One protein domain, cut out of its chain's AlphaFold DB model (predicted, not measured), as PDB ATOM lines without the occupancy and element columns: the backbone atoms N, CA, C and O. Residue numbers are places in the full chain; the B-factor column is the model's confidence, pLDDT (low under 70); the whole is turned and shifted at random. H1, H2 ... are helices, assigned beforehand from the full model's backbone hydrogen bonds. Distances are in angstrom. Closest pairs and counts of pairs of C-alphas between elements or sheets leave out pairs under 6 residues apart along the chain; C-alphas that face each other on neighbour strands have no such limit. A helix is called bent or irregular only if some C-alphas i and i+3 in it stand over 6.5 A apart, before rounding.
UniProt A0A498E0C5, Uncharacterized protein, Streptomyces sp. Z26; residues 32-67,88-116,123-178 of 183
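What this domain is: This is residues 32 to 67, 88 to 116 and 123 to 178 of the 183 residues of an uncharacterized protein of Streptomyces sp. Z26 (UniProt A0A498E0C5). Three long helices make a row, H1, H2 and H3a, with H2 in the middle; H3 bends gently and runs on past the others as an arm, of which residues 153 to 162 stick out, and the short H4 turns back steeply near its tip. H3a runs almost exactly alongside H2, while H1 runs nearly straight over its bend and slants across H2. The printed part has 121 residues with four named helices, H1 to H4 along the chain, and no named strand: all helix, mostly aligned. It is extended, with a radius of gyration of the C-alphas of 22.6 A, a rod spanning 76 by 32 by 20 A.

How they stand to each other: Begin with H3, residues 126 to 164, assigned as one helix by its hydrogen bonds but bent: C-alphas 147 and 150 are 6.9 A apart, and its arms H3a, residues 126 to 147, and H3b, residues 150 to 164, stand at 27 degrees. H3a touches H2, residues 89 to 111, at a shallow tilt of 3 degrees, opposite ways; look at Gly 95 and Thr 141, whose C-alphas are closest at 5.5 A. H1, residues 32 to 66, was likewise assigned as one helix but is bent, with C-alphas 48 and 51 6.6 A apart; its arms H1a, residues 32 to 48, and H1b, residues 51 to 66, stand at 18 degrees. H1b touches residues 89 to 97 of H2 at 31 degrees, opposite ways, closest at the C-alphas of Val 54 and Leu 96, 6.2 A. With residues 42 to 46 alone, H1a touches residues 101 to 104 of H2 at 30 degrees, opposite ways; the C-alphas of Ala 42 and Leu 104 are closest, 6.9 A. Both arms of H1 are apart from H3a. H4, residues 168 to 175, is close to H3b but not clearly touching, at a steep tilt of 58 degrees; the C-alphas of Leu 163 and Arg 171 are closest, 8.0 A. Every O i to N i+4 pair is within hydrogen-bond range in H1a, H1b, H3a and H3b, but 17 of 19 in H2 and 2 of 4 in H4.

Where its parts are: Find C-alpha 126 at (46.044, 13.816, 336.021); from there H3a runs 31.4 A, and H3b runs 21.1 A to C-alpha 164. H1a, from C-alpha 32 at (40.509, -5.852, 350.497), measures 23.4 A and H1b 21.8 A. H2 measures 32.9 A, with a kink of 29 degrees near residue 105, and is only just irregular: C-alphas 105 and 108 are 6.7 A apart. H4, 11.2 A, ends at C-alpha 175, (85.048, -17.859, 306.849).

The domain as a whole: The C-alphas farthest apart, of Ser 116 and Arg 169, are 77.5 A apart. Residues 68 to 87 and 117 to 122 are not printed; the C-alphas across these cuts are 15.8 A and 8.5 A apart. The link from H3 to H4 is tight. Mean pLDDT of the printed part is 76.3; 34 residues are under 70, among them 166 to 178.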
ATOM      1  N   VAL A  32      39.536  -4.795 350.837       84.94
ATOM      2  CA  VAL A  32      40.509  -5.852 350.497       84.94
ATOM      3  C   VAL A  32      40.126  -6.628 349.219       84.94
ATOM      4  O   VAL A  32      40.986  -6.787 348.353       84.94
ATOM      5  N   PRO A  33      38.860  -7.056 349.014       86.62
ATOM      6  CA  PRO A  33      38.445  -7.705 347.767       86.62
ATOM      7  C   PRO A  33      38.527  -6.805 346.527       86.62
ATOM      8  O   PRO A  33      38.792  -7.303 345.433       86.62
ATOM      9  N   ASP A  34      38.266  -5.500 346.661       84.81
ATOM     10  CA  ASP A  34      38.446  -4.534 345.567       84.81
ATOM     11  C   ASP A  34      39.930  -4.403 345.204       84.81
ATOM     12  O   ASP A  34      40.292  -4.456 344.028       84.81
ATOM     13  N   LEU A  35      40.799  -4.311 346.216       85.06
ATOM     14  CA  LEU A  35      42.243  -4.233 346.019       85.06
ATOM     15  C   LEU A  35      42.791  -5.500 345.358       85.06
ATOM     16  O   LEU A  35      43.577  -5.401 344.423       85.06
ATOM     17  N   LEU A  36      42.361  -6.685 345.803       87.88
ATOM     18  CA  LEU A  36      42.770  -7.959 345.208       87.88
ATOM     19  C   LEU A  36      42.339  -8.061 343.744       87.88
ATOM     20  O   LEU A  36      43.153  -8.422 342.897       87.88
ATOM     21  N   ARG A  37      41.091  -7.688 343.425       88.44
ATOM     22  CA  ARG A  37      40.611  -7.623 342.035       88.44
ATOM     23  C   ARG A  37      41.470  -6.688 341.190       88.44
ATOM     24  O   ARG A  37      41.851  -7.050 340.079       88.44
ATOM     25  N   TRP A  38      41.822  -5.523 341.728       84.38
ATOM     26  CA  TRP A  38      42.714  -4.587 341.053       84.38
ATOM     27  C   TRP A  38      44.129  -5.152 340.872       84.38
ATOM     28  O   TRP A  38      44.665  -5.077 339.772       84.38
ATOM     29  N   MET A  39      44.715  -5.775 341.900       85.06
ATOM     30  CA  MET A  39      46.042  -6.406 341.844       85.06
ATOM     31  C   MET A  39      46.102  -7.482 340.762       85.06
ATOM     32  O   MET A  39      47.034  -7.498 339.961       85.06
ATOM     33  N   VAL A  40      45.085  -8.345 340.696       90.25
ATOM     34  CA  VAL A  40      44.967  -9.364 339.647       90.25
ATOM     35  C   VAL A  40      44.864  -8.703 338.274       90.25
ATOM     36  O   VAL A  40      45.603  -9.076 337.366       90.25
ATOM     37  N   GLY A  41      44.012  -7.685 338.119       88.00
ATOM     38  CA  GLY A  41      43.887  -6.940 336.865       88.00
ATOM     39  C   GLY A  41      45.200  -6.283 336.425       88.00
ATOM     40  O   GLY A  41      45.585  -6.388 335.262       88.00
ATOM     41  N   ALA A  42      45.924  -5.662 337.357       83.00
ATOM     42  CA  ALA A  42      47.218  -5.036 337.108       83.00
ATOM     43  C   ALA A  42      48.287  -6.066 336.716       83.00
ATOM     44  O   ALA A  42      49.057  -5.815 335.790       83.00
ATOM     45  N   LEU A  43      48.306  -7.235 337.367       86.44
ATOM     46  CA  LEU A  43      49.223  -8.328 337.045       86.44
ATOM     47  C   LEU A  43      48.956  -8.878 335.639       86.44
ATOM     48  O   LEU A  43      49.875  -8.981 334.834       86.44
ATOM     49  N   VAL A  44      47.689  -9.142 335.309       88.62
ATOM     50  CA  VAL A  44      47.275  -9.599 333.973       88.62
ATOM     51  C   VAL A  44      47.633  -8.565 332.906       88.62
ATOM     52  O   VAL A  44      48.172  -8.922 331.862       88.62
ATOM     53  N   ALA A  45      47.385  -7.278 333.160       83.19
ATOM     54  CA  ALA A  45      47.757  -6.216 332.233       83.19
ATOM     55  C   ALA A  45      49.284  -6.110 332.065       83.19
ATOM     56  O   ALA A  45      49.775  -5.930 330.948       83.19
ATOM     57  N   HIS A  46      50.050  -6.263 333.146       74.62
ATOM     58  CA  HIS A  46      51.507  -6.217 333.104       74.62
ATOM     59  C   HIS A  46      52.102  -7.410 332.345       74.62
ATOM     60  O   HIS A  46      52.801  -7.221 331.348       74.62
ATOM     61  N   ASP A  47      51.794  -8.631 332.773       87.31
ATOM     62  CA  ASP A  47      52.409  -9.849 332.242       87.31
ATOM     63  C   ASP A  47      51.803 -10.267 330.900       87.31
ATOM     64  O   ASP A  47      52.513 -10.742 330.012       87.31
ATOM     65  N   GLY A  48      50.496 -10.065 330.724       84.94
ATOM     66  CA  GLY A  48      49.758 -10.476 329.532       84.94
ATOM     67  C   GLY A  48      49.811  -9.476 328.379       84.94
ATOM     68  O   GLY A  48      49.692  -9.883 327.225       84.94
ATOM     69  N   VAL A  49      50.009  -8.183 328.654       79.62
ATOM     70  CA  VAL A  49      49.999  -7.136 327.614       79.62
ATOM     71  C   VAL A  49      51.319  -6.379 327.576       79.62
ATOM     72  O   VAL A  49      51.969  -6.294 326.534       79.62
ATOM     73  N   LEU A  50      51.759  -5.851 328.712       76.56
ATOM     74  CA  LEU A  50      52.892  -4.934 328.766       76.56
ATOM     75  C   LEU A  50      54.220  -5.637 328.459       76.56
ATOM     76  O   LEU A  50      54.971  -5.198 327.586       76.56
ATOM     77  N   ALA A  51      54.485  -6.767 329.111       80.25
ATOM     78  CA  ALA A  51      55.660  -7.592 328.865       80.25
ATOM     79  C   ALA A  51      55.769  -8.061 327.398       80.25
ATOM     80  O   ALA A  51      56.826  -7.834 326.793       80.25
ATOM     81  N   PRO A  52      54.728  -8.648 326.769       79.19
ATOM     82  CA  PRO A  52      54.807  -9.048 325.369       79.19
ATOM     83  C   PRO A  52      54.950  -7.860 324.420       79.19
ATOM     84  O   PRO A  52      55.744  -7.958 323.486       79.19
ATOM     85  N   LEU A  53      54.291  -6.721 324.663       76.31
ATOM     86  CA  LEU A  53      54.484  -5.512 323.850       76.31
ATOM     87  C   LEU A  53      55.923  -4.991 323.922       76.31
ATOM     88  O   LEU A  53      56.515  -4.662 322.894       76.31
ATOM     89  N   VAL A  54      56.524  -4.969 325.113       76.44
ATOM     90  CA  VAL A  54      57.928  -4.575 325.304       76.44
ATOM     91  C   VAL A  54      58.871  -5.540 324.579       76.44
ATOM     92  O   VAL A  54      59.840  -5.112 323.944       76.44
ATOM     93  N   LEU A  55      58.602  -6.846 324.653       78.94
ATOM     94  CA  LEU A  55      59.376  -7.869 323.949       78.94
ATOM     95  C   LEU A  55      59.235  -7.738 322.427       78.94
ATOM     96  O   LEU A  55      60.249  -7.771 321.727       78.94
ATOM     97  N   LEU A  56      58.016  -7.531 321.926       78.31
ATOM     98  CA  LEU A  56      57.709  -7.276 320.517       78.31
ATOM     99  C   LEU A  56      58.421  -6.024 320.018       78.31
ATOM    100  O   LEU A  56      59.110  -6.087 319.004       78.31
ATOM    101  N   ALA A  57      58.343  -4.911 320.746       74.25
ATOM    102  CA  ALA A  57      59.044  -3.681 320.398       74.25
ATOM    103  C   ALA A  57      60.562  -3.903 320.334       74.25
ATOM    104  O   ALA A  57      61.209  -3.500 319.369       74.25
ATOM    105  N   GLY A  58      61.133  -4.626 321.305       68.62
ATOM    106  CA  GLY A  58      62.539  -5.032 321.278       68.62
ATOM    107  C   GLY A  58      62.892  -5.911 320.071       68.62
ATOM    108  O   GLY A  58      63.941  -5.713 319.450       68.62
ATOM    109  N   ALA A  59      62.020  -6.848 319.699       74.62
ATOM    110  CA  ALA A  59      62.191  -7.726 318.543       74.62
ATOM    111  C   ALA A  59      62.084  -6.967 317.212       74.62
ATOM    112  O   ALA A  59      62.937  -7.148 316.343       74.62
ATOM    113  N   VAL A  60      61.106  -6.069 317.069       76.38
ATOM    114  CA  VAL A  60      60.932  -5.190 315.903       76.38
ATOM    115  C   VAL A  60      62.128  -4.262 315.759       76.38
ATOM    116  O   VAL A  60      62.669  -4.133 314.662       76.38
ATOM    117  N   LEU A  61      62.608  -3.669 316.854       68.44
ATOM    118  CA  LEU A  61      63.777  -2.794 316.829       68.44
ATOM    119  C   LEU A  61      65.036  -3.571 316.426       68.44
ATOM    120  O   LEU A  61      65.787  -3.128 315.555       68.44
ATOM    121  N   ARG A  62      65.230  -4.772 316.988       70.69
ATOM    122  CA  ARG A  62      66.299  -5.703 316.594       70.69
ATOM    123  C   ARG A  62      66.197  -6.087 315.124       70.69
ATOM    124  O   ARG A  62      67.218  -6.152 314.452       70.69
ATOM    125  N   TRP A  63      65.000  -6.358 314.621       70.94
ATOM    126  CA  TRP A  63      64.766  -6.717 313.226       70.94
ATOM    127  C   TRP A  63      65.025  -5.534 312.284       70.94
ATOM    128  O   TRP A  63      65.710  -5.687 311.273       70.94
ATOM    129  N   ALA A  64      64.562  -4.334 312.634       68.19
ATOM    130  CA  ALA A  64      64.761  -3.111 311.862       68.19
ATOM    131  C   ALA A  64      66.238  -2.682 311.805       68.19
ATOM    132  O   ALA A  64      66.711  -2.255 310.749       68.19
ATOM    133  N   TYR A  65      66.986  -2.831 312.905       60.81
ATOM    134  CA  TYR A  65      68.433  -2.580 312.943       60.81
ATOM    135  C   TYR A  65      69.250  -3.729 312.337       60.81
ATOM    136  O   TYR A  65      70.216  -3.490 311.615       60.81
ATOM    137  N   GLY A  66      68.855  -4.979 312.584       56.69
ATOM    138  CA  GLY A  66      69.522  -6.182 312.083       56.69
ATOM    139  C   GLY A  66      69.456  -6.323 310.563       56.69
ATOM    140  O   GLY A  66      70.404  -6.820 309.962       56.69
ATOM    141  N   ARG A  67      68.397  -5.810 309.920       54.16
ATOM    142  CA  ARG A  67      68.302  -5.743 308.452       54.16
ATOM    143  C   ARG A  67      69.200  -4.675 307.814       54.16
ATOM    144  O   ARG A  67      69.433  -4.748 306.614       54.16
ATOM    145  N   SER A  88      71.495   0.795 321.913       60.47
ATOM    146  CA  SER A  88      70.330   1.650 322.233       60.47
ATOM    147  C   SER A  88      69.032   0.877 322.515       60.47
ATOM    148  O   SER A  88      68.134   1.395 323.168       60.47
ATOM    149  N   TYR A  89      68.942  -0.391 322.097       68.00
ATOM    150  CA  TYR A  89      67.798  -1.271 322.359       68.00
ATOM    151  C   TYR A  89      67.520  -1.473 323.859       68.00
ATOM    152  O   TYR A  89      66.362  -1.597 324.243       68.00
ATOM    153  N   GLY A  90      68.550  -1.499 324.718       75.25
ATOM    154  CA  GLY A  90      68.360  -1.675 326.163       75.25
ATOM    155  C   GLY A  90      67.722  -0.444 326.800       75.25
ATOM    156  O   GLY A  90      66.870  -0.565 327.673       75.25
ATOM    157  N   VAL A  91      68.084   0.737 326.292       79.44
ATOM    158  CA  VAL A  91      67.515   2.027 326.701       79.44
ATOM    159  C   VAL A  91      66.059   2.116 326.268       79.44
ATOM    160  O   VAL A  91      65.203   2.401 327.094       79.44
ATOM    161  N   VAL A  92      65.768   1.798 325.004       79.75
ATOM    162  CA  VAL A  92      64.397   1.805 324.473       79.75
ATOM    163  C   VAL A  92      63.510   0.824 325.232       79.75
ATOM    164  O   VAL A  92      62.400   1.172 325.620       79.75
ATOM    165  N   ARG A  93      64.011  -0.382 325.516       80.25
ATOM    166  CA  ARG A  93      63.279  -1.371 326.313       80.25
ATOM    167  C   ARG A  93      62.995  -0.870 327.732       80.25
ATOM    168  O   ARG A  93      61.882  -1.048 328.211       80.25
ATOM    169  N   GLY A  94      63.978  -0.241 328.377       80.56
ATOM    170  CA  GLY A  94      63.802   0.388 329.687       80.56
ATOM    171  C   GLY A  94      62.749   1.498 329.658       80.56
ATOM    172  O   GLY A  94      61.844   1.490 330.481       80.56
ATOM    173  N   GLY A  95      62.809   2.387 328.663       84.38
ATOM    174  CA  GLY A  95      61.830   3.459 328.472       84.38
ATOM    175  C   GLY A  95      60.402   2.950 328.277       84.38
ATOM    176  O   GLY A  95      59.478   3.470 328.892       84.38
ATOM    177  N   LEU A  96      60.221   1.888 327.483       86.00
ATOM    178  CA  LEU A  96      58.912   1.259 327.275       86.00
ATOM    179  C   LEU A  96      58.358   0.615 328.551       86.00
ATOM    180  O   LEU A  96      57.166   0.736 328.820       86.00
ATOM    181  N   LEU A  97      59.210  -0.040 329.348       85.62
ATOM    182  CA  LEU A  97      58.807  -0.604 330.640       85.62
ATOM    183  C   LEU A  97      58.374   0.494 331.608       85.62
ATOM    184  O   LEU A  97      57.297   0.405 332.186       85.62
ATOM    185  N   VAL A  98      59.187   1.545 331.749       88.00
ATOM    186  CA  VAL A  98      58.893   2.675 332.639       88.00
ATOM    187  C   VAL A  98      57.600   3.374 332.217       88.00
ATOM    188  O   VAL A  98      56.717   3.561 333.049       88.00
ATOM    189  N   GLY A  99      57.447   3.691 330.927       88.19
ATOM    190  CA  GLY A  99      56.237   4.320 330.396       88.19
ATOM    191  C   GLY A  99      54.991   3.454 330.581       88.19
ATOM    192  O   GLY A  99      53.943   3.950 330.984       88.19
ATOM    193  N   GLY A 100      55.101   2.144 330.361       86.31
ATOM    194  CA  GLY A 100      53.993   1.227 330.596       86.31
ATOM    195  C   GLY A 100      53.598   1.117 332.075       86.31
ATOM    196  O   GLY A 100      52.410   1.171 332.391       86.31
ATOM    197  N   CYS A 101      54.566   1.030 332.990       86.69
ATOM    198  CA  CYS A 101      54.295   1.032 334.430       86.69
ATOM    199  C   CYS A 101      53.636   2.342 334.888       86.69
ATOM    200  O   CYS A 101      52.673   2.297 335.649       86.69
ATOM    201  N   LEU A 102      54.106   3.493 334.387       88.44
ATOM    202  CA  LEU A 102      53.479   4.796 334.644       88.44
ATOM    203  C   LEU A 102      52.007   4.800 334.219       88.44
ATOM    204  O   LEU A 102      51.158   5.271 334.970       88.44
ATOM    205  N   THR A 103      51.688   4.226 333.059       87.12
ATOM    206  CA  THR A 103      50.304   4.118 332.582       87.12
ATOM    207  C   THR A 103      49.452   3.225 333.482       87.12
ATOM    208  O   THR A 103      48.364   3.639 333.866       87.12
ATOM    209  N   LEU A 104      49.937   2.046 333.887       86.38
ATOM    210  CA  LEU A 104      49.178   1.158 334.785       86.38
ATOM    211  C   LEU A 104      48.845   1.823 336.129       86.38
ATOM    212  O   LEU A 104      47.749   1.631 336.652       86.38
ATOM    213  N   VAL A 105      49.766   2.627 336.668       84.88
ATOM    214  CA  VAL A 105      49.555   3.382 337.913       84.88
ATOM    215  C   VAL A 105      48.616   4.574 337.705       84.88
ATOM    216  O   VAL A 105      47.808   4.876 338.582       84.88
ATOM    217  N   ALA A 106      48.689   5.243 336.552       85.94
ATOM    218  CA  ALA A 106      47.877   6.424 336.260       85.94
ATOM    219  C   ALA A 106      46.402   6.097 335.976       85.94
ATOM    220  O   ALA A 106      45.532   6.876 336.356       85.94
ATOM    221  N   VAL A 107      46.103   4.944 335.364       84.00
ATOM    222  CA  VAL A 107      44.732   4.525 335.009       84.00
ATOM    223  C   VAL A 107      43.728   4.668 336.165       84.00
ATOM    224  O   VAL A 107      42.727   5.356 335.974       84.00
ATOM    225  N   PRO A 108      43.946   4.096 337.367       79.62
ATOM    226  CA  PRO A 108      42.978   4.229 338.458       79.62
ATOM    227  C   PRO A 108      42.815   5.672 338.953       79.62
ATOM    228  O   PRO A 108      41.736   6.024 339.421       79.62
ATOM    229  N   MET A 109      43.850   6.511 338.849       79.19
ATOM    230  CA  MET A 109      43.767   7.928 339.222       79.19
ATOM    231  C   MET A 109      42.946   8.725 338.204       79.19
ATOM    232  O   MET A 109      42.098   9.520 338.599       79.19
ATOM    233  N   MET A 110      43.131   8.459 336.906       80.56
ATOM    234  CA  MET A 110      42.337   9.061 335.826       80.56
ATOM    235  C   MET A 110      40.866   8.643 335.894       80.56
ATOM    236  O   MET A 110      39.988   9.481 335.738       80.56
ATOM    237  N   LEU A 111      40.583   7.369 336.192       80.31
ATOM    238  CA  LEU A 111      39.208   6.878 336.362       80.31
ATOM    239  C   LEU A 111      38.494   7.493 337.574       80.31
ATOM    240  O   LEU A 111      37.270   7.517 337.606       80.31
ATOM    241  N   ARG A 112      39.249   7.983 338.562       74.81
ATOM    242  CA  ARG A 112      38.730   8.655 339.765       74.81
ATOM    243  C   ARG A 112      38.759  10.181 339.667       74.81
ATOM    244  O   ARG A 112      38.425  10.871 340.634       74.81
ATOM    245  N   GLN A 113      39.202  10.729 338.537       72.25
ATOM    246  CA  GLN A 113      39.357  12.165 338.356       72.25
ATOM    247  C   GLN A 113      37.984  12.852 338.449       72.25
ATOM    248  O   GLN A 113      37.068  12.534 337.700       72.25
ATOM    249  N   GLY A 114      37.846  13.797 339.387       65.31
ATOM    250  CA  GLY A 114      36.607  14.554 339.614       65.31
ATOM    251  C   GLY A 114      35.781  14.123 340.833       65.31
ATOM    252  O   GLY A 114      34.961  14.905 341.297       65.31
ATOM    253  N   GLU A 115      36.044  12.962 341.443       66.62
ATOM    254  CA  GLU A 115      35.324  12.489 342.646       66.62
ATOM    255  C   GLU A 115      35.889  13.057 343.972       66.62
ATOM    256  O   GLU A 115      35.803  12.435 345.036       66.62
ATOM    257  N   SER A 116      36.515  14.239 343.936       64.94
ATOM    258  CA  SER A 116      37.133  14.843 345.123       64.94
ATOM    259  C   SER A 116      36.073  15.297 346.128       64.94
ATOM    260  O   SER A 116      35.287  16.199 345.854       64.94
ATOM    261  N   PRO A 123      42.025  21.229 341.384       67.75
ATOM    262  CA  PRO A 123      41.702  20.205 340.399       67.75
ATOM    263  C   PRO A 123      42.943  19.923 339.556       67.75
ATOM    264  O   PRO A 123      43.291  20.664 338.641       67.75
ATOM    265  N   LEU A 124      43.657  18.868 339.936       72.38
ATOM    266  CA  LEU A 124      44.890  18.474 339.291       72.38
ATOM    267  C   LEU A 124      44.522  17.654 338.062       72.38
ATOM    268  O   LEU A 124      43.872  16.611 338.170       72.38
ATOM    269  N   ASP A 125      44.934  18.130 336.893       82.94
ATOM    270  CA  ASP A 125      44.737  17.397 335.654       82.94
ATOM    271  C   ASP A 125      45.720  16.217 335.589       82.94
ATOM    272  O   ASP A 125      46.873  16.339 335.163       82.94
ATOM    273  N   TYR A 126      45.261  15.051 336.052       80.94
ATOM    274  CA  TYR A 126      46.044  13.816 336.021       80.94
ATOM    275  C   TYR A 126      46.373  13.379 334.596       80.94
ATOM    276  O   TYR A 126      47.411  12.751 334.390       80.94
ATOM    277  N   THR A 127      45.547  13.745 333.614       85.81
ATOM    278  CA  THR A 127      45.794  13.424 332.207       85.81
ATOM    279  C   THR A 127      46.978  14.234 331.688       85.81
ATOM    280  O   THR A 127      47.914  13.663 331.122       85.81
ATOM    281  N   ALA A 128      46.998  15.545 331.947       86.56
ATOM    282  CA  ALA A 128      48.121  16.408 331.584       86.56
ATOM    283  C   ALA A 128      49.427  15.976 332.274       86.56
ATOM    284  O   ALA A 128      50.463  15.850 331.618       86.56
ATOM    285  N   ASN A 129      49.378  15.669 333.574       88.69
ATOM    286  CA  ASN A 129      50.548  15.197 334.319       88.69
ATOM    287  C   ASN A 129      51.057  13.837 333.819       88.69
ATOM    288  O   ASN A 129      52.265  13.635 333.691       88.69
ATOM    289  N   TRP A 130      50.158  12.906 333.495       90.56
ATOM    290  CA  TRP A 130      50.526  11.616 332.911       90.56
ATOM    291  C   TRP A 130      51.204  11.784 331.544       90.56
ATOM    292  O   TRP A 130      52.272  11.207 331.319       90.56
ATOM    293  N   LEU A 131      50.655  12.630 330.664       90.12
ATOM    294  CA  LEU A 131      51.270  12.950 329.371       90.12
ATOM    295  C   LEU A 131      52.656  13.580 329.541       90.12
ATOM    296  O   LEU A 131      53.583  13.212 328.819       90.12
ATOM    297  N   LEU A 132      52.826  14.475 330.520       89.81
ATOM    298  CA  LEU A 132      54.114  15.090 330.836       89.81
ATOM    299  C   LEU A 132      55.156  14.037 331.250       89.81
ATOM    300  O   LEU A 132      56.284  14.049 330.753       89.81
ATOM    301  N   LEU A 133      54.780  13.089 332.114       89.69
ATOM    302  CA  LEU A 133      55.662  12.003 332.557       89.69
ATOM    303  C   LEU A 133      56.032  11.053 331.409       89.69
ATOM    304  O   LEU A 133      57.185  10.620 331.312       89.69
ATOM    305  N   LEU A 134      55.091  10.753 330.508       90.12
ATOM    306  CA  LEU A 134      55.374   9.967 329.307       90.12
ATOM    307  C   LEU A 134      56.305  10.707 328.344       90.12
ATOM    308  O   LEU A 134      57.260  10.108 327.846       90.12
ATOM    309  N   ALA A 135      56.075  12.001 328.120       88.31
ATOM    310  CA  ALA A 135      56.927  12.837 327.282       88.31
ATOM    311  C   ALA A 135      58.353  12.918 327.840       88.31
ATOM    312  O   ALA A 135      59.319  12.742 327.096       88.31
ATOM    313  N   LEU A 136      58.497  13.091 329.156       91.56
ATOM    314  CA  LEU A 136      59.791  13.075 329.836       91.56
ATOM    315  C   LEU A 136      60.493  11.720 329.676       91.56
ATOM    316  O   LEU A 136      61.667  11.667 329.307       91.56
ATOM    317  N   THR A 137      59.773  10.620 329.900       91.00
ATOM    318  CA  THR A 137      60.308   9.257 329.746       91.00
ATOM    319  C   THR A 137      60.789   9.015 328.315       91.00
ATOM    320  O   THR A 137      61.887   8.487 328.103       91.00
ATOM    321  N   LEU A 138      60.010   9.448 327.320       87.94
ATOM    322  CA  LEU A 138      60.382   9.385 325.911       87.94
ATOM    323  C   LEU A 138      61.633  10.226 325.627       87.94
ATOM    324  O   LEU A 138      62.575   9.719 325.019       87.94
ATOM    325  N   ALA A 139      61.678  11.471 326.104       87.38
ATOM    326  CA  ALA A 139      62.801  12.383 325.897       87.38
ATOM    327  C   ALA A 139      64.111  11.815 326.462       87.38
ATOM    328  O   ALA A 139      65.117  11.756 325.752       87.38
ATOM    329  N   VAL A 140      64.090  11.304 327.697       88.44
ATOM    330  CA  VAL A 140      65.247  10.652 328.335       88.44
ATOM    331  C   VAL A 140      65.687   9.422 327.539       88.44
ATOM    332  O   VAL A 140      66.878   9.230 327.279       88.44
ATOM    333  N   THR A 141      64.732   8.605 327.095       84.94
ATOM    334  CA  THR A 141      65.002   7.402 326.297       84.94
ATOM    335  C   THR A 141      65.676   7.746 324.968       84.94
ATOM    336  O   THR A 141      66.653   7.097 324.580       84.94
ATOM    337  N   VAL A 142      65.193   8.782 324.276       82.56
ATOM    338  CA  VAL A 142      65.764   9.277 323.016       82.56
ATOM    339  C   VAL A 142      67.159   9.856 323.243       82.56
ATOM    340  O   VAL A 142      68.089   9.461 322.538       82.56
ATOM    341  N   ALA A 143      67.342  10.709 324.253       83.44
ATOM    342  CA  ALA A 143      68.628  11.324 324.572       83.44
ATOM    343  C   ALA A 143      69.706  10.268 324.862       83.44
ATOM    344  O   ALA A 143      70.756  10.243 324.218       83.44
ATOM    345  N   LEU A 144      69.422   9.316 325.753       84.50
ATOM    346  CA  LEU A 144      70.347   8.228 326.087       84.50
ATOM    347  C   LEU A 144      70.637   7.311 324.889       84.50
ATOM    348  O   LEU A 144      71.751   6.800 324.747       84.50
ATOM    349  N   SER A 145      69.656   7.105 324.007       80.00
ATOM    350  CA  SER A 145      69.836   6.333 322.773       80.00
ATOM    351  C   SER A 145      70.737   7.052 321.769       80.00
ATOM    352  O   SER A 145      71.588   6.406 321.150       80.00
ATOM    353  N   ALA A 146      70.582   8.372 321.631       78.31
ATOM    354  CA  ALA A 146      71.377   9.221 320.749       78.31
ATOM    355  C   ALA A 146      72.833   9.330 321.223       78.31
ATOM    356  O   ALA A 146      73.748   9.117 320.429       78.31
ATOM    357  N   LEU A 147      73.056   9.533 322.527       80.44
ATOM    358  CA  LEU A 147      74.393   9.591 323.135       80.44
ATOM    359  C   LEU A 147      75.207   8.302 322.916       80.44
ATOM    360  O   LEU A 147      76.433   8.337 322.850       80.44
ATOM    361  N   ARG A 148      74.539   7.152 322.756       74.56
ATOM    362  CA  ARG A 148      75.190   5.846 322.537       74.56
ATOM    363  C   ARG A 148      75.406   5.483 321.064       74.56
ATOM    364  O   ARG A 148      76.167   4.560 320.771       74.56
ATOM    365  N   ALA A 149      74.784   6.201 320.130       69.50
ATOM    366  CA  ALA A 149      74.921   5.960 318.693       69.50
ATOM    367  C   ALA A 149      76.349   6.177 318.128       69.50
ATOM    368  O   ALA A 149      76.803   5.321 317.360       69.50
ATOM    369  N   PRO A 150      77.094   7.247 318.477       69.38
ATOM    370  CA  PRO A 150      78.428   7.483 317.912       69.38
ATOM    371  C   PRO A 150      79.473   6.463 318.390       69.38
ATOM    372  O   PRO A 150      80.261   5.979 317.579       69.38
ATOM    373  N   ALA A 151      79.424   6.044 319.660       67.19
ATOM    374  CA  ALA A 151      80.318   5.017 320.208       67.19
ATOM    375  C   ALA A 151      80.179   3.664 319.479       67.19
ATOM    376  O   ALA A 151      81.166   2.973 319.218       67.19
ATOM    377  N   TYR A 152      78.952   3.305 319.090       62.66
ATOM    378  CA  TYR A 152      78.687   2.114 318.285       62.66
ATOM    379  C   TYR A 152      79.251   2.236 316.862       62.66
ATOM    380  O   TYR A 152      79.905   1.315 316.369       62.66
ATOM    381  N   ARG A 153      79.047   3.389 316.209       65.94
ATOM    382  CA  ARG A 153      79.548   3.659 314.850       65.94
ATOM    383  C   ARG A 153      81.080   3.628 314.781       65.94
ATOM    384  O   ARG A 153      81.624   2.983 313.888       65.94
ATOM    385  N   ALA A 154      81.764   4.240 315.749       71.56
ATOM    386  CA  ALA A 154      83.228   4.252 315.826       71.56
ATOM    387  C   ALA A 154      83.820   2.836 315.960       71.56
ATOM    388  O   ALA A 154      84.778   2.479 315.275       71.56
ATOM    389  N   ARG A 155      83.199   1.984 316.784       66.62
ATOM    390  CA  ARG A 155      83.631   0.593 316.989       66.62
ATOM    391  C   ARG A 155      83.479  -0.267 315.733       66.62
ATOM    392  O   ARG A 155      84.332  -1.110 315.464       66.62
ATOM    393  N   LEU A 156      82.423  -0.047 314.949       65.62
ATOM    394  CA  LEU A 156      82.241  -0.724 313.664       65.62
ATOM    395  C   LEU A 156      83.291  -0.299 312.631       65.62
ATOM    396  O   LEU A 156      83.826  -1.160 311.934       65.62
ATOM    397  N   ALA A 157      83.616   0.995 312.560       74.19
ATOM    398  CA  ALA A 157      84.658   1.500 311.667       74.19
ATOM    399  C   ALA A 157      86.033   0.898 312.006       74.19
ATOM    400  O   ALA A 157      86.718   0.382 311.122       74.19
ATOM    401  N   ALA A 158      86.394   0.858 313.293       71.88
ATOM    402  CA  ALA A 158      87.643   0.254 313.763       71.88
ATOM    403  C   ALA A 158      87.745  -1.248 313.428       71.88
ATOM    404  O   ALA A 158      88.784  -1.717 312.967       71.88
ATOM    405  N   LEU A 159      86.652  -2.004 313.592       69.50
ATOM    406  CA  LEU A 159      86.600  -3.420 313.202       69.50
ATOM    407  C   LEU A 159      86.718  -3.612 311.683       69.50
ATOM    408  O   LEU A 159      87.374  -4.552 311.239       69.50
ATOM    409  N   GLY A 160      86.113  -2.726 310.887       71.44
ATOM    410  CA  GLY A 160      86.236  -2.731 309.428       71.44
ATOM    411  C   GLY A 160      87.682  -2.539 308.970       71.44
ATOM    412  O   GLY A 160      88.172  -3.318 308.151       71.44
ATOM    413  N   HIS A 161      88.390  -1.575 309.564       73.69
ATOM    414  CA  HIS A 161      89.816  -1.359 309.316       73.69
ATOM    415  C   HIS A 161      90.668  -2.562 309.738       73.69
ATOM    416  O   HIS A 161      91.467  -3.044 308.938       73.69
ATOM    417  N   ALA A 162      90.452  -3.113 310.936       71.44
ATOM    418  CA  ALA A 162      91.202  -4.269 311.435       71.44
ATOM    419  C   ALA A 162      90.987  -5.546 310.599       71.44
ATOM    420  O   ALA A 162      91.912  -6.319 310.377       71.44
ATOM    421  N   LEU A 163      89.774  -5.783 310.086       68.31
ATOM    422  CA  LEU A 163      89.509  -6.881 309.147       68.31
ATOM    423  C   LEU A 163      90.082  -6.600 307.747       68.31
ATOM    424  O   LEU A 163      90.372  -7.537 306.994       68.31
ATOM    425  N   GLY A 164      90.220  -5.323 307.385       70.94
ATOM    426  CA  GLY A 164      90.895  -4.815 306.189       70.94
ATOM    427  C   GLY A 164      92.376  -5.175 306.145       70.94
ATOM    428  O   GLY A 164      92.853  -5.643 305.117       70.94
ATOM    429  N   THR A 165      93.063  -5.034 307.277       72.88
ATOM    430  CA  THR A 165      94.514  -5.237 307.410       72.88
ATOM    431  C   THR A 165      94.937  -6.699 307.588       72.88
ATOM    432  O   THR A 165      96.129  -7.000 307.540       72.88
ATOM    433  N   LEU A 166      93.998  -7.643 307.749       61.94
ATOM    434  CA  LEU A 166      94.331  -9.068 307.867       61.94
ATOM    435  C   LEU A 166      94.772  -9.680 306.518       61.94
ATOM    436  O   LEU A 166      94.013  -9.616 305.544       61.94
ATOM    437  N   PRO A 167      95.921 -10.386 306.459       62.62
ATOM    438  CA  PRO A 167      96.392 -11.039 305.240       62.62
ATOM    439  C   PRO A 167      95.400 -12.104 304.735       62.62
ATOM    440  O   PRO A 167      94.758 -12.821 305.513       62.62
ATOM    441  N   GLY A 168      95.288 -12.248 303.407       58.22
ATOM    442  CA  GLY A 168      94.230 -13.019 302.725       58.22
ATOM    443  C   GLY A 168      94.073 -14.490 303.154       58.22
ATOM    444  O   GLY A 168      92.980 -15.054 303.042       58.22
ATOM    445  N   ARG A 169      95.120 -15.104 303.723       58.22
ATOM    446  CA  ARG A 169      95.077 -16.468 304.285       58.22
ATOM    447  C   ARG A 169      94.264 -16.555 305.589       58.22
ATOM    448  O   ARG A 169      93.518 -17.517 305.771       58.22
ATOM    449  N   ALA A 170      94.320 -15.539 306.454       54.53
ATOM    450  CA  ALA A 170      93.558 -15.491 307.709       54.53
ATOM    451  C   ALA A 170      92.054 -15.263 307.460       54.53
ATOM    452  O   ALA A 170      91.209 -15.912 308.084       54.53
ATOM    453  N   ARG A 171      91.713 -14.436 306.457       52.94
ATOM    454  CA  ARG A 171      90.326 -14.194 306.011       52.94
ATOM    455  C   ARG A 171      89.602 -15.478 305.586       52.94
ATOM    456  O   ARG A 171      88.439 -15.672 305.942       52.94
ATOM    457  N   ARG A 172      90.275 -16.389 304.869       55.09
ATOM    458  CA  ARG A 172      89.687 -17.682 304.458       55.09
ATOM    459  C   ARG A 172      89.451 -18.637 305.633       55.09
ATOM    460  O   ARG A 172      88.477 -19.385 305.600       55.09
ATOM    461  N   ARG A 173      90.289 -18.591 306.674       55.00
ATOM    462  CA  ARG A 173      90.203 -19.484 307.846       55.00
ATOM    463  C   ARG A 173      89.038 -19.130 308.777       55.00
ATOM    464  O   ARG A 173      88.358 -20.028 309.260       55.00
ATOM    465  N   VAL A 174      88.752 -17.837 308.957       57.28
ATOM    466  CA  VAL A 174      87.581 -17.359 309.721       57.28
ATOM    467  C   VAL A 174      86.272 -17.693 308.999       57.28
ATOM    468  O   VAL A 174      85.308 -18.112 309.632       57.28
ATOM    469  N   ARG A 175      86.246 -17.585 307.663       56.47
ATOM    470  CA  ARG A 175      85.048 -17.859 306.849       56.47
ATOM    471  C   ARG A 175      84.713 -19.351 306.720       56.47
ATOM    472  O   ARG A 175      83.568 -19.682 306.438       56.47
ATOM    473  N   ARG A 176      85.695 -20.242 306.904       52.88
ATOM    474  CA  ARG A 176      85.549 -21.703 306.752       52.88
ATOM    475  C   ARG A 176      85.456 -22.481 308.064       52.88
ATOM    476  O   ARG A 176      85.438 -23.703 307.995       52.88
ATOM    477  N   ARG A 177      85.420 -21.838 309.240       45.50
ATOM    478  CA  ARG A 177      85.385 -22.569 310.519       45.50
ATOM    479  C   ARG A 177      84.135 -23.472 310.551       45.50
ATOM    480  O   ARG A 177      83.027 -22.933 310.598       45.50
ATOM    481  N   PRO A 178      84.277 -24.810 310.493       48.12
ATOM    482  CA  PRO A 178      83.129 -25.704 310.487       48.12
ATOM    483  C   PRO A 178      82.416 -25.589 311.830       48.12
ATOM    484  O   PRO A 178      83.067 -25.508 312.879       48.12
TER     485      PRO A 178